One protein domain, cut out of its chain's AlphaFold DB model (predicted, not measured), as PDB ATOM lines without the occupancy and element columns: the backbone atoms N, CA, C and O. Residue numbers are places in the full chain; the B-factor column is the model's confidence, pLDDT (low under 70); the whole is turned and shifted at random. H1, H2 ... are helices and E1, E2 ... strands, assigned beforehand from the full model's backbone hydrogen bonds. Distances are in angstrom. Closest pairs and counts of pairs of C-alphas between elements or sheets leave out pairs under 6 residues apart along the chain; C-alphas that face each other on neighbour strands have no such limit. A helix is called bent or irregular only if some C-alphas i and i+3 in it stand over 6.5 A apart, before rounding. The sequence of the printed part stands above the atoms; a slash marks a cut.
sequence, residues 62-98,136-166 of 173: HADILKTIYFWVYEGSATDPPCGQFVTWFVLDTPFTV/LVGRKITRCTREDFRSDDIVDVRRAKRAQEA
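AT A GLANCE: This is residues 62 to 98 and 136 to 166 of the 173 residues of the protein "Hypothetical protein" of Attheya septentrionalis (UniProt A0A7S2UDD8). A small antiparallel sheet of three strands, with a hairpin of E1 and E2 and the short strand E3 along the other side of E1, makes the body, and the helix H1 sticks out from it as a free arm at the end of the printed part. No part of H1 packs on the sheet, and the arm, residues 150 to 166, adds to the longest axis. The printed part has 68 residues, with three named strands and then one named helix in the order E1, E2, E3, H1; the sheet's order is E2, E1, E3. The class is mixed, helices and strands, with under half of the residues in named elements. The whole is only just extended, close to loose, with a radius of gyration of the C-alphas of 16.9 A, and it is only just flat, spanning 49 by 32 by 17 A.

HOW THE PARTS SIT: The sheet has E1, residues 71 to 76, as its inner strand, and E2, residues 87 to 92, and E3, residues 142 to 144, as its edge strands. E1 and E2 form a hairpin and are antiparallel, with 158 degrees between their directions. Their C-alphas 92 and 71 face each other at 4.2 A, and N 72 and O 91 are within hydrogen-bond range at 2.8 A, as are N 89 and O 74 at 2.8 A. E1 and E3 are antiparallel at 146 degrees. Their C-alphas 72 and 143 face each other at 4.5 A, and N 73 and O 142 are within hydrogen-bond range at 2.8 A. E2 and E3 are apart. H1, residues 152 to 166, is not on the sheet, with 0 pairs of C-alphas within 10 A, and it is apart from E1 and from E2. In H1 every O i to N i+4 pair is within hydrogen-bond range.

IN THESE COORDINATES: E1 begins at C-alpha 71, at (35.807, 14.662, -26.359), and is 15.1 A from first to last C-alpha. E2 is 15.7 A long by the same measure, and E3 is 6.4 A. H1 is 20.7 A long, from C-alpha 152 at (18.366, 8.700, -19.013) to C-alpha 166 at (11.932, -6.145, -31.945), and it is not bent.

THE WHOLE: The two C-alphas farthest apart are those of Val 98 and Ala 166, at 51.8 A. Without residues 150 to 166, which stand free, the body has 51 residues and spans 34 by 28 by 15 A. Residues 99 to 135 are not printed, and C-alphas 98 and 136 are 28.3 A apart across this cut, which falls in the link from E2 to E3. Of the links that are printed whole, E1 to E2 and E3 to H1 are short. The mean pLDDT of the printed part is 89.7, and residue 150 is under 70.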
ATOM      1  N   HIS A  62      36.845  24.101 -13.608       88.31
ATOM      2  CA  HIS A  62      36.815  25.524 -13.905       88.31
ATOM      3  C   HIS A  62      36.739  25.763 -15.420       88.31
ATOM      4  O   HIS A  62      37.472  25.145 -16.199       88.31
ATOM      5  N   ALA A  63      35.900  26.712 -15.843       87.25
ATOM      6  CA  ALA A  63      35.649  27.020 -17.257       87.25
ATOM      7  C   ALA A  63      36.897  27.515 -18.019       87.25
ATOM      8  O   ALA A  63      36.921  27.564 -19.253       87.25
ATOM      9  N   ASP A  64      37.958  27.881 -17.298       86.06
ATOM     10  CA  ASP A  64      39.254  28.160 -17.913       86.06
ATOM     11  C   ASP A  64      40.013  26.911 -18.336       86.06
ATOM     12  O   ASP A  64      40.736  26.971 -19.322       86.06
ATOM     13  N   ILE A  65      39.805  25.782 -17.667       87.12
ATOM     14  CA  ILE A  65      40.476  24.515 -17.964       87.12
ATOM     15  C   ILE A  65      39.595  23.666 -18.886       87.12
ATOM     16  O   ILE A  65      40.035  23.246 -19.956       87.12
ATOM     17  N   LEU A  66      38.329  23.457 -18.514       91.38
ATOM     18  CA  LEU A  66      37.376  22.671 -19.297       91.38
ATOM     19  C   LEU A  66      36.551  23.571 -20.218       91.38
ATOM     20  O   LEU A  66      35.458  24.019 -19.880       91.38
ATOM     21  N   LYS A  67      37.073  23.823 -21.422       89.94
ATOM     22  CA  LYS A  67      36.416  24.662 -22.445       89.94
ATOM     23  C   LYS A  67      35.189  24.019 -23.099       89.94
ATOM     24  O   LYS A  67      34.426  24.694 -23.782       89.94
ATOM     25  N   THR A  68      35.021  22.715 -22.922       89.62
ATOM     26  CA  THR A  68      34.056  21.873 -23.630       89.62
ATOM     27  C   THR A  68      33.756  20.639 -22.784       89.62
ATOM     28  O   THR A  68      34.587  20.213 -21.981       89.62
ATOM     29  N   ILE A  69      32.577  20.054 -22.983       88.19
ATOM     30  CA  ILE A  69      32.216  18.731 -22.448       88.19
ATOM     31  C   ILE A  69      32.347  17.626 -23.510       88.19
ATOM     32  O   ILE A  69      32.066  16.463 -23.237       88.19
ATOM     33  N   TYR A  70      32.737  17.992 -24.734       91.94
ATOM     34  CA  TYR A  70      32.908  17.084 -25.860       91.94
ATOM     35  C   TYR A  70      34.350  16.580 -25.931       91.94
ATOM     36  O   TYR A  70      35.310  17.298 -25.635       91.94
ATOM     37  N   PHE A  71      34.509  15.323 -26.336       94.00
ATOM     38  CA  PHE A  71      35.807  14.662 -26.359       94.00
ATOM     39  C   PHE A  71      35.879  13.579 -27.430       94.00
ATOM     40  O   PHE A  71      34.873  13.066 -27.919       94.00
ATOM     41  N   TRP A  72      37.102  13.201 -27.771       95.62
ATOM     42  CA  TRP A  72      37.420  12.017 -28.545       95.62
ATOM     43  C   TRP A  72      37.765  10.866 -27.608       95.62
ATOM     44  O   TRP A  72      38.490  11.054 -26.631       95.62
ATOM     45  N   VAL A  73      37.270   9.675 -27.932       95.56
ATOM     46  CA  VAL A  73      37.513   8.440 -27.188       95.56
ATOM     47  C   VAL A  73      38.253   7.444 -28.061       95.56
ATOM     48  O   VAL A  73      37.864   7.206 -29.211       95.56
ATOM     49  N   TYR A  74      39.293   6.831 -27.501       95.56
ATOM     50  CA  TYR A  74      39.960   5.687 -28.111       95.56
ATOM     51  C   TYR A  74      40.626   4.784 -27.069       95.56
ATOM     52  O   TYR A  74      41.105   5.243 -26.034       95.56
ATOM     53  N   GLU A  75      40.717   3.496 -27.389       96.19
ATOM     54  CA  GLU A  75      41.511   2.530 -26.627       96.19
ATOM     55  C   GLU A  75      42.999   2.658 -26.982       96.19
ATOM     56  O   GLU A  75      43.396   2.765 -28.154       96.19
ATOM     57  N   GLY A  76      43.852   2.674 -25.965       94.50
ATOM     58  CA  GLY A  76      45.273   2.931 -26.120       94.50
ATOM     59  C   GLY A  76      46.134   2.327 -25.021       94.50
ATOM     60  O   GLY A  76      45.737   1.424 -24.288       94.50
ATOM     61  N   SER A  77      47.365   2.827 -24.951       95.44
ATOM     62  CA  SER A  77      48.348   2.425 -23.945       95.44
ATOM     63  C   SER A  77      48.684   3.568 -23.004       95.44
ATOM     64  O   SER A  77      48.481   4.733 -23.355       95.44
ATOM     65  N   ALA A  78      49.242   3.225 -21.844       96.44
ATOM     66  CA  ALA A  78      49.993   4.172 -21.032       96.44
ATOM     67  C   ALA A  78      51.120   4.808 -21.871       96.44
ATOM     68  O   ALA A  78      51.735   4.159 -22.730       96.44
ATOM     69  N   THR A  79      51.365   6.102 -21.673       95.56
ATOM     70  CA  THR A  79      52.411   6.845 -22.397       95.56
ATOM     71  C   THR A  79      53.795   6.682 -21.776       95.56
ATOM     72  O   THR A  79      54.778   7.100 -22.381       95.56
ATOM     73  N   ASP A  80      53.865   6.047 -20.613       93.81
ATOM     74  CA  ASP A  80      55.060   5.716 -19.853       93.81
ATOM     75  C   ASP A  80      55.285   4.189 -19.791       93.81
ATOM     76  O   ASP A  80      54.327   3.406 -19.854       93.81
ATOM     77  N   PRO A  81      56.549   3.727 -19.707       94.88
ATOM     78  CA  PRO A  81      56.861   2.312 -19.524       94.88
ATOM     79  C   PRO A  81      56.158   1.730 -18.285       94.88
ATOM     80  O   PRO A  81      56.203   2.355 -17.229       94.88
ATOM     81  N   PRO A  82      55.550   0.527 -18.368       95.38
ATOM     82  CA  PRO A  82      55.722  -0.507 -19.398       95.38
ATOM     83  C   PRO A  82      54.773  -0.411 -20.613       95.38
ATOM     84  O   PRO A  82      54.627  -1.387 -21.345       95.38
ATOM     85  N   CYS A  83      54.135   0.737 -20.864       93.44
ATOM     86  CA  CYS A  83      53.315   0.993 -22.058       93.44
ATOM     87  C   CYS A  83      52.120   0.030 -22.232       93.44
ATOM     88  O   CYS A  83      51.737  -0.296 -23.360       93.44
ATOM     89  N   GLY A  84      51.531  -0.452 -21.132       95.00
ATOM     90  CA  GLY A  84      50.439  -1.430 -21.180       95.00
ATOM     91  C   GLY A  84      49.176  -0.891 -21.864       95.00
ATOM     92  O   GLY A  84      48.841   0.285 -21.725       95.00
ATOM     93  N   GLN A  85      48.482  -1.755 -22.612       93.38
ATOM     94  CA  GLN A  85      47.276  -1.432 -23.391       93.38
ATOM     95  C   GLN A  85      45.999  -1.684 -22.583       93.38
ATOM     96  O   GLN A  85      45.300  -2.672 -22.792       93.38
ATOM     97  N   PHE A  86      45.738  -0.814 -21.616       93.69
ATOM     98  CA  PHE A  86      44.578  -0.912 -20.723       93.69
ATOM     99  C   PHE A  86      43.892   0.445 -20.506       93.69
ATOM    100  O   PHE A  86      43.101   0.597 -19.579       93.69
ATOM    101  N   VAL A  87      44.242   1.454 -21.314       96.25
ATOM    102  CA  VAL A  87      43.809   2.840 -21.106       96.25
ATOM    103  C   VAL A  87      42.781   3.235 -22.156       96.25
ATOM    104  O   VAL A  87      43.110   3.321 -23.341       96.25
ATOM    105  N   THR A  88      41.581   3.589 -21.706       96.44
ATOM    106  CA  THR A  88      40.619   4.353 -22.503       96.44
ATOM    107  C   THR A  88      40.951   5.839 -22.377       96.44
ATOM    108  O   THR A  88      40.858   6.424 -21.297       96.44
ATOM    109  N   TRP A  89      41.358   6.462 -23.477       96.81
ATOM    110  CA  TRP A  89      41.701   7.880 -23.517       96.81
ATOM    111  C   TRP A  89      40.475   8.734 -23.815       96.81
ATOM    112  O   TRP A  89      39.732   8.439 -24.746       96.81
ATOM    113  N   PHE A  90      40.331   9.829 -23.069       95.38
ATOM    114  CA  PHE A  90      39.335  10.877 -23.288       95.38
ATOM    115  C   PHE A  90      40.071  12.188 -23.562       95.38
ATOM    116  O   PHE A  90      40.695  12.757 -22.669       95.38
ATOM    117  N   VAL A  91      40.038  12.653 -24.810       95.25
ATOM    118  CA  VAL A  91      40.756  13.860 -25.244       95.25
ATOM    119  C   VAL A  91      39.745  14.952 -25.556       95.25
ATOM    120  O   VAL A  91      38.982  14.812 -26.510       95.25
ATOM    121  N   LEU A  92      39.736  16.031 -24.769       93.81
ATOM    122  CA  LEU A  92      38.865  17.185 -25.017       93.81
ATOM    123  C   LEU A  92      39.058  17.709 -26.440       93.81
ATOM    124  O   LEU A  92      40.185  17.831 -26.922       93.81
ATOM    125  N   ASP A  93      37.954  18.018 -27.115       93.81
ATOM    126  CA  ASP A  93      38.001  18.459 -28.511       93.81
ATOM    127  C   ASP A  93      38.419  19.928 -28.677       93.81
ATOM    128  O   ASP A  93      38.820  20.341 -29.764       93.81
ATOM    129  N   THR A  94      38.371  20.693 -27.587       93.69
ATOM    130  CA  THR A  94      38.703  22.114 -27.540       93.69
ATOM    131  C   THR A  94      39.885  22.323 -26.594       93.69
ATOM    132  O   THR A  94      39.758  22.048 -25.396       93.69
ATOM    133  N   PRO A  95      41.037  22.807 -27.092       92.62
ATOM    134  CA  PRO A  95      42.213  23.024 -26.264       92.62
ATOM    135  C   PRO A  95      42.067  24.263 -25.373       92.62
ATOM    136  O   PRO A  95      41.424  25.250 -25.736       92.62
ATOM    137  N   PHE A  96      42.745  24.237 -24.227       91.50
ATOM    138  CA  PHE A  96      43.017  25.434 -23.436       91.50
ATOM    139  C   PHE A  96      44.275  26.147 -23.953       91.50
ATOM    140  O   PHE A  96      45.256  25.514 -24.345       91.50
ATOM    141  N   THR A  97      44.254  27.478 -23.934       92.00
ATOM    142  CA  THR A  97      45.345  28.331 -24.411       92.00
ATOM    143  C   THR A  97      46.203  28.836 -23.259       92.00
ATOM    144  O   THR A  97      45.695  29.471 -22.337       92.00
ATOM    145  N   VAL A  98      47.518  28.651 -23.360       93.06
ATOM    146  CA  VAL A  98      48.506  29.247 -22.449       93.06
ATOM    147  C   VAL A  98      49.229  30.407 -23.122       93.06
ATOM    148  O   VAL A  98      49.457  30.394 -24.331       93.06
ATOM    149  N   LEU A 136      47.870   4.388 -35.660       90.19
ATOM    150  CA  LEU A 136      46.499   4.071 -35.273       90.19
ATOM    151  C   LEU A 136      46.184   2.580 -35.405       90.19
ATOM    152  O   LEU A 136      45.325   2.119 -34.670       90.19
ATOM    153  N   VAL A 137      46.886   1.822 -36.258       89.50
ATOM    154  CA  VAL A 137      46.710   0.359 -36.430       89.50
ATOM    155  C   VAL A 137      45.224  -0.046 -36.521       89.50
ATOM    156  O   VAL A 137      44.754  -0.935 -35.822       89.50
ATOM    157  N   GLY A 138      44.443   0.681 -37.326       89.75
ATOM    158  CA  GLY A 138      43.012   0.403 -37.519       89.75
ATOM    159  C   GLY A 138      42.109   0.659 -36.301       89.75
ATOM    160  O   GLY A 138      40.939   0.281 -36.331       89.75
ATOM    161  N   ARG A 139      42.610   1.295 -35.233       89.12
ATOM    162  CA  ARG A 139      41.816   1.613 -34.040       89.12
ATOM    163  C   ARG A 139      40.639   2.522 -34.378       89.12
ATOM    164  O   ARG A 139      40.777   3.521 -35.083       89.12
ATOM    165  N   LYS A 140      39.482   2.193 -33.801       93.94
ATOM    166  CA  LYS A 140      38.278   3.016 -33.881       93.94
ATOM    167  C   LYS A 140      38.408   4.205 -32.933       93.94
ATOM    168  O   LYS A 140      38.566   4.025 -31.729       93.94
ATOM    169  N   ILE A 141      38.283   5.404 -33.487       95.38
ATOM    170  CA  ILE A 141      38.228   6.655 -32.733       95.38
ATOM    171  C   ILE A 141      36.789   7.162 -32.801       95.38
ATOM    172  O   ILE A 141      36.208   7.230 -33.885       95.38
ATOM    173  N   THR A 142      36.206   7.495 -31.653       94.94
ATOM    174  CA  THR A 142      34.824   7.991 -31.568       94.94
ATOM    175  C   THR A 142      34.828   9.421 -31.052       94.94
ATOM    176  O   THR A 142      35.496   9.707 -30.066       94.94
ATOM    177  N   ARG A 143      34.085  10.323 -31.697       94.75
ATOM    178  CA  ARG A 143      33.830  11.665 -31.163       94.75
ATOM    179  C   ARG A 143      32.526  11.644 -30.386       94.75
ATOM    180  O   ARG A 143      31.507  11.270 -30.953       94.75
ATOM    181  N   CYS A 144      32.565  12.067 -29.133       90.38
ATOM    182  CA  CYS A 144      31.387  12.246 -28.304       90.38
ATOM    183  C   CYS A 144      30.913  13.695 -28.399       90.38
ATOM    184  O   CYS A 144      31.654  14.641 -28.132       90.38
ATOM    185  N   THR A 145      29.665  13.848 -28.808       86.38
ATOM    186  CA  THR A 145      28.977  15.107 -29.073       86.38
ATOM    187  C   THR A 145      27.704  15.187 -28.244       86.38
ATOM    188  O   THR A 145      27.347  14.252 -27.526       86.38
ATOM    189  N   ARG A 146      26.980  16.305 -28.334       79.94
ATOM    190  CA  ARG A 146      25.723  16.497 -27.599       79.94
ATOM    191  C   ARG A 146      24.719  15.378 -27.855       79.94
ATOM    192  O   ARG A 146      23.963  15.013 -26.962       79.94
ATOM    193  N   GLU A 147      24.702  14.837 -29.064       79.19
ATOM    194  CA  GLU A 147      23.796  13.771 -29.476       79.19
ATOM    195  C   GLU A 147      24.040  12.451 -28.731       79.19
ATOM    196  O   GLU A 147      23.113  11.629 -28.663       79.19
ATOM    197  N   ASP A 148      25.244  12.280 -28.177       78.81
ATOM    198  CA  ASP A 148      25.687  11.127 -27.389       78.81
ATOM    199  C   ASP A 148      25.382  11.306 -25.891       78.81
ATOM    200  O   ASP A 148      25.094  10.330 -25.201       78.81
ATOM    201  N   PHE A 149      25.337  12.550 -25.400       70.00
ATOM    202  CA  PHE A 149      24.908  12.895 -24.039       70.00
ATOM    203  C   PHE A 149      23.386  13.040 -23.962       70.00
ATOM    204  O   PHE A 149      22.831  14.140 -23.889       70.00
ATOM    205  N   ARG A 150      22.678  11.911 -24.010       68.44
ATOM    206  CA  ARG A 150      21.221  11.888 -23.821       68.44
ATOM    207  C   ARG A 150      20.888  11.667 -22.355       68.44
ATOM    208  O   ARG A 150      21.537  10.857 -21.708       68.44
ATOM    209  N   SER A 151      19.870  12.367 -21.852       72.81
ATOM    210  CA  SER A 151      19.347  12.088 -20.513       72.81
ATOM    211  C   SER A 151      18.792  10.667 -20.445       72.81
ATOM    212  O   SER A 151      18.280  10.159 -21.450       72.81
ATOM    213  N   ASP A 152      18.854  10.061 -19.261       77.12
ATOM    214  CA  ASP A 152      18.366   8.700 -19.013       77.12
ATOM    215  C   ASP A 152      16.917   8.527 -19.495       77.12
ATOM    216  O   ASP A 152      16.624   7.585 -20.228       77.12
ATOM    217  N   ASP A 153      16.058   9.531 -19.273       79.62
ATOM    218  CA  ASP A 153      14.682   9.552 -19.788       79.62
ATOM    219  C   ASP A 153      14.597   9.331 -21.313       79.62
ATOM    220  O   ASP A 153      13.727   8.618 -21.819       79.62
ATOM    221  N   ILE A 154      15.489   9.960 -22.087       77.44
ATOM    222  CA  ILE A 154      15.506   9.849 -23.553       77.44
ATOM    223  C   ILE A 154      16.069   8.487 -23.978       77.44
ATOM    224  O   ILE A 154      15.649   7.933 -25.004       77.44
ATOM    225  N   VAL A 155      17.029   7.956 -23.221       80.62
ATOM    226  CA  VAL A 155      17.615   6.632 -23.454       80.62
ATOM    227  C   VAL A 155      16.566   5.545 -23.218       80.62
ATOM    228  O   VAL A 155      16.388   4.683 -24.084       80.62
ATOM    229  N   ASP A 156      15.813   5.632 -22.126       84.62
ATOM    230  CA  ASP A 156      14.790   4.659 -21.743       84.62
ATOM    231  C   ASP A 156      13.639   4.608 -22.742       84.62
ATOM    232  O   ASP A 156      13.272   3.525 -23.207       84.62
ATOM    233  N   VAL A 157      13.142   5.765 -23.188       86.31
ATOM    234  CA  VAL A 157      12.105   5.835 -24.233       86.31
ATOM    235  C   VAL A 157      12.564   5.141 -25.519       86.31
ATOM    236  O   VAL A 157      11.792   4.424 -26.160       86.31
ATOM    237  N   ARG A 158      13.830   5.305 -25.917       81.56
ATOM    238  CA  ARG A 158      14.372   4.635 -27.111       81.56
ATOM    239  C   ARG A 158      14.582   3.145 -26.906       81.56
ATOM    240  O   ARG A 158      14.336   2.383 -27.839       81.56
ATOM    241  N   ARG A 159      15.054   2.727 -25.730       87.12
ATOM    242  CA  ARG A 159      15.214   1.307 -25.397       87.12
ATOM    243  C   ARG A 159      13.854   0.610 -25.418       87.12
ATOM    244  O   ARG A 159      13.744  -0.433 -26.054       87.12
ATOM    245  N   ALA A 160      12.824   1.229 -24.841       89.44
ATOM    246  CA  ALA A 160      11.446   0.750 -24.900       89.44
ATOM    247  C   ALA A 160      10.936   0.665 -26.347       89.44
ATOM    248  O   ALA A 160      10.420  -0.374 -26.753       89.44
ATOM    249  N   LYS A 161      11.169   1.704 -27.162       91.94
ATOM    250  CA  LYS A 161      10.789   1.698 -28.583       91.94
ATOM    251  C   LYS A 161      11.462   0.564 -29.364       91.94
ATOM    252  O   LYS A 161      10.781  -0.170 -30.070       91.94
ATOM    253  N   ARG A 162      12.778   0.380 -29.205       89.94
ATOM    254  CA  ARG A 162      13.534  -0.705 -29.861       89.94
ATOM    255  C   ARG A 162      13.076  -2.086 -29.401       89.94
ATOM    256  O   ARG A 162      12.989  -2.992 -30.220       89.94
ATOM    257  N   ALA A 163      12.782  -2.249 -28.111       90.00
ATOM    258  CA  ALA A 163      12.246  -3.498 -27.580       90.00
ATOM    259  C   ALA A 163      10.872  -3.814 -28.190       90.00
ATOM    260  O   ALA A 163      10.631  -4.944 -28.600       90.00
ATOM    261  N   GLN A 164      10.002  -2.811 -28.328       91.81
ATOM    262  CA  GLN A 164       8.694  -2.972 -28.958       91.81
ATOM    263  C   GLN A 164       8.800  -3.285 -30.457       91.81
ATOM    264  O   GLN A 164       8.121  -4.187 -30.938       91.81
ATOM    265  N   GLU A 165       9.681  -2.601 -31.191       92.56
ATOM    266  CA  GLU A 165       9.960  -2.889 -32.606       92.56
ATOM    267  C   GLU A 165      10.518  -4.313 -32.799       92.56
ATOM    268  O   GLU A 165      10.094  -5.014 -33.714       92.56
ATOM    269  N   ALA A 166      11.402  -4.780 -31.911       88.75
ATOM    270  CA  ALA A 166      11.932  -6.145 -31.945       88.75
ATOM    271  C   ALA A 166      10.861  -7.210 -31.647       88.75
ATOM    272  O   ALA A 166      10.841  -8.259 -32.287       88.75
TER     273      ALA A 166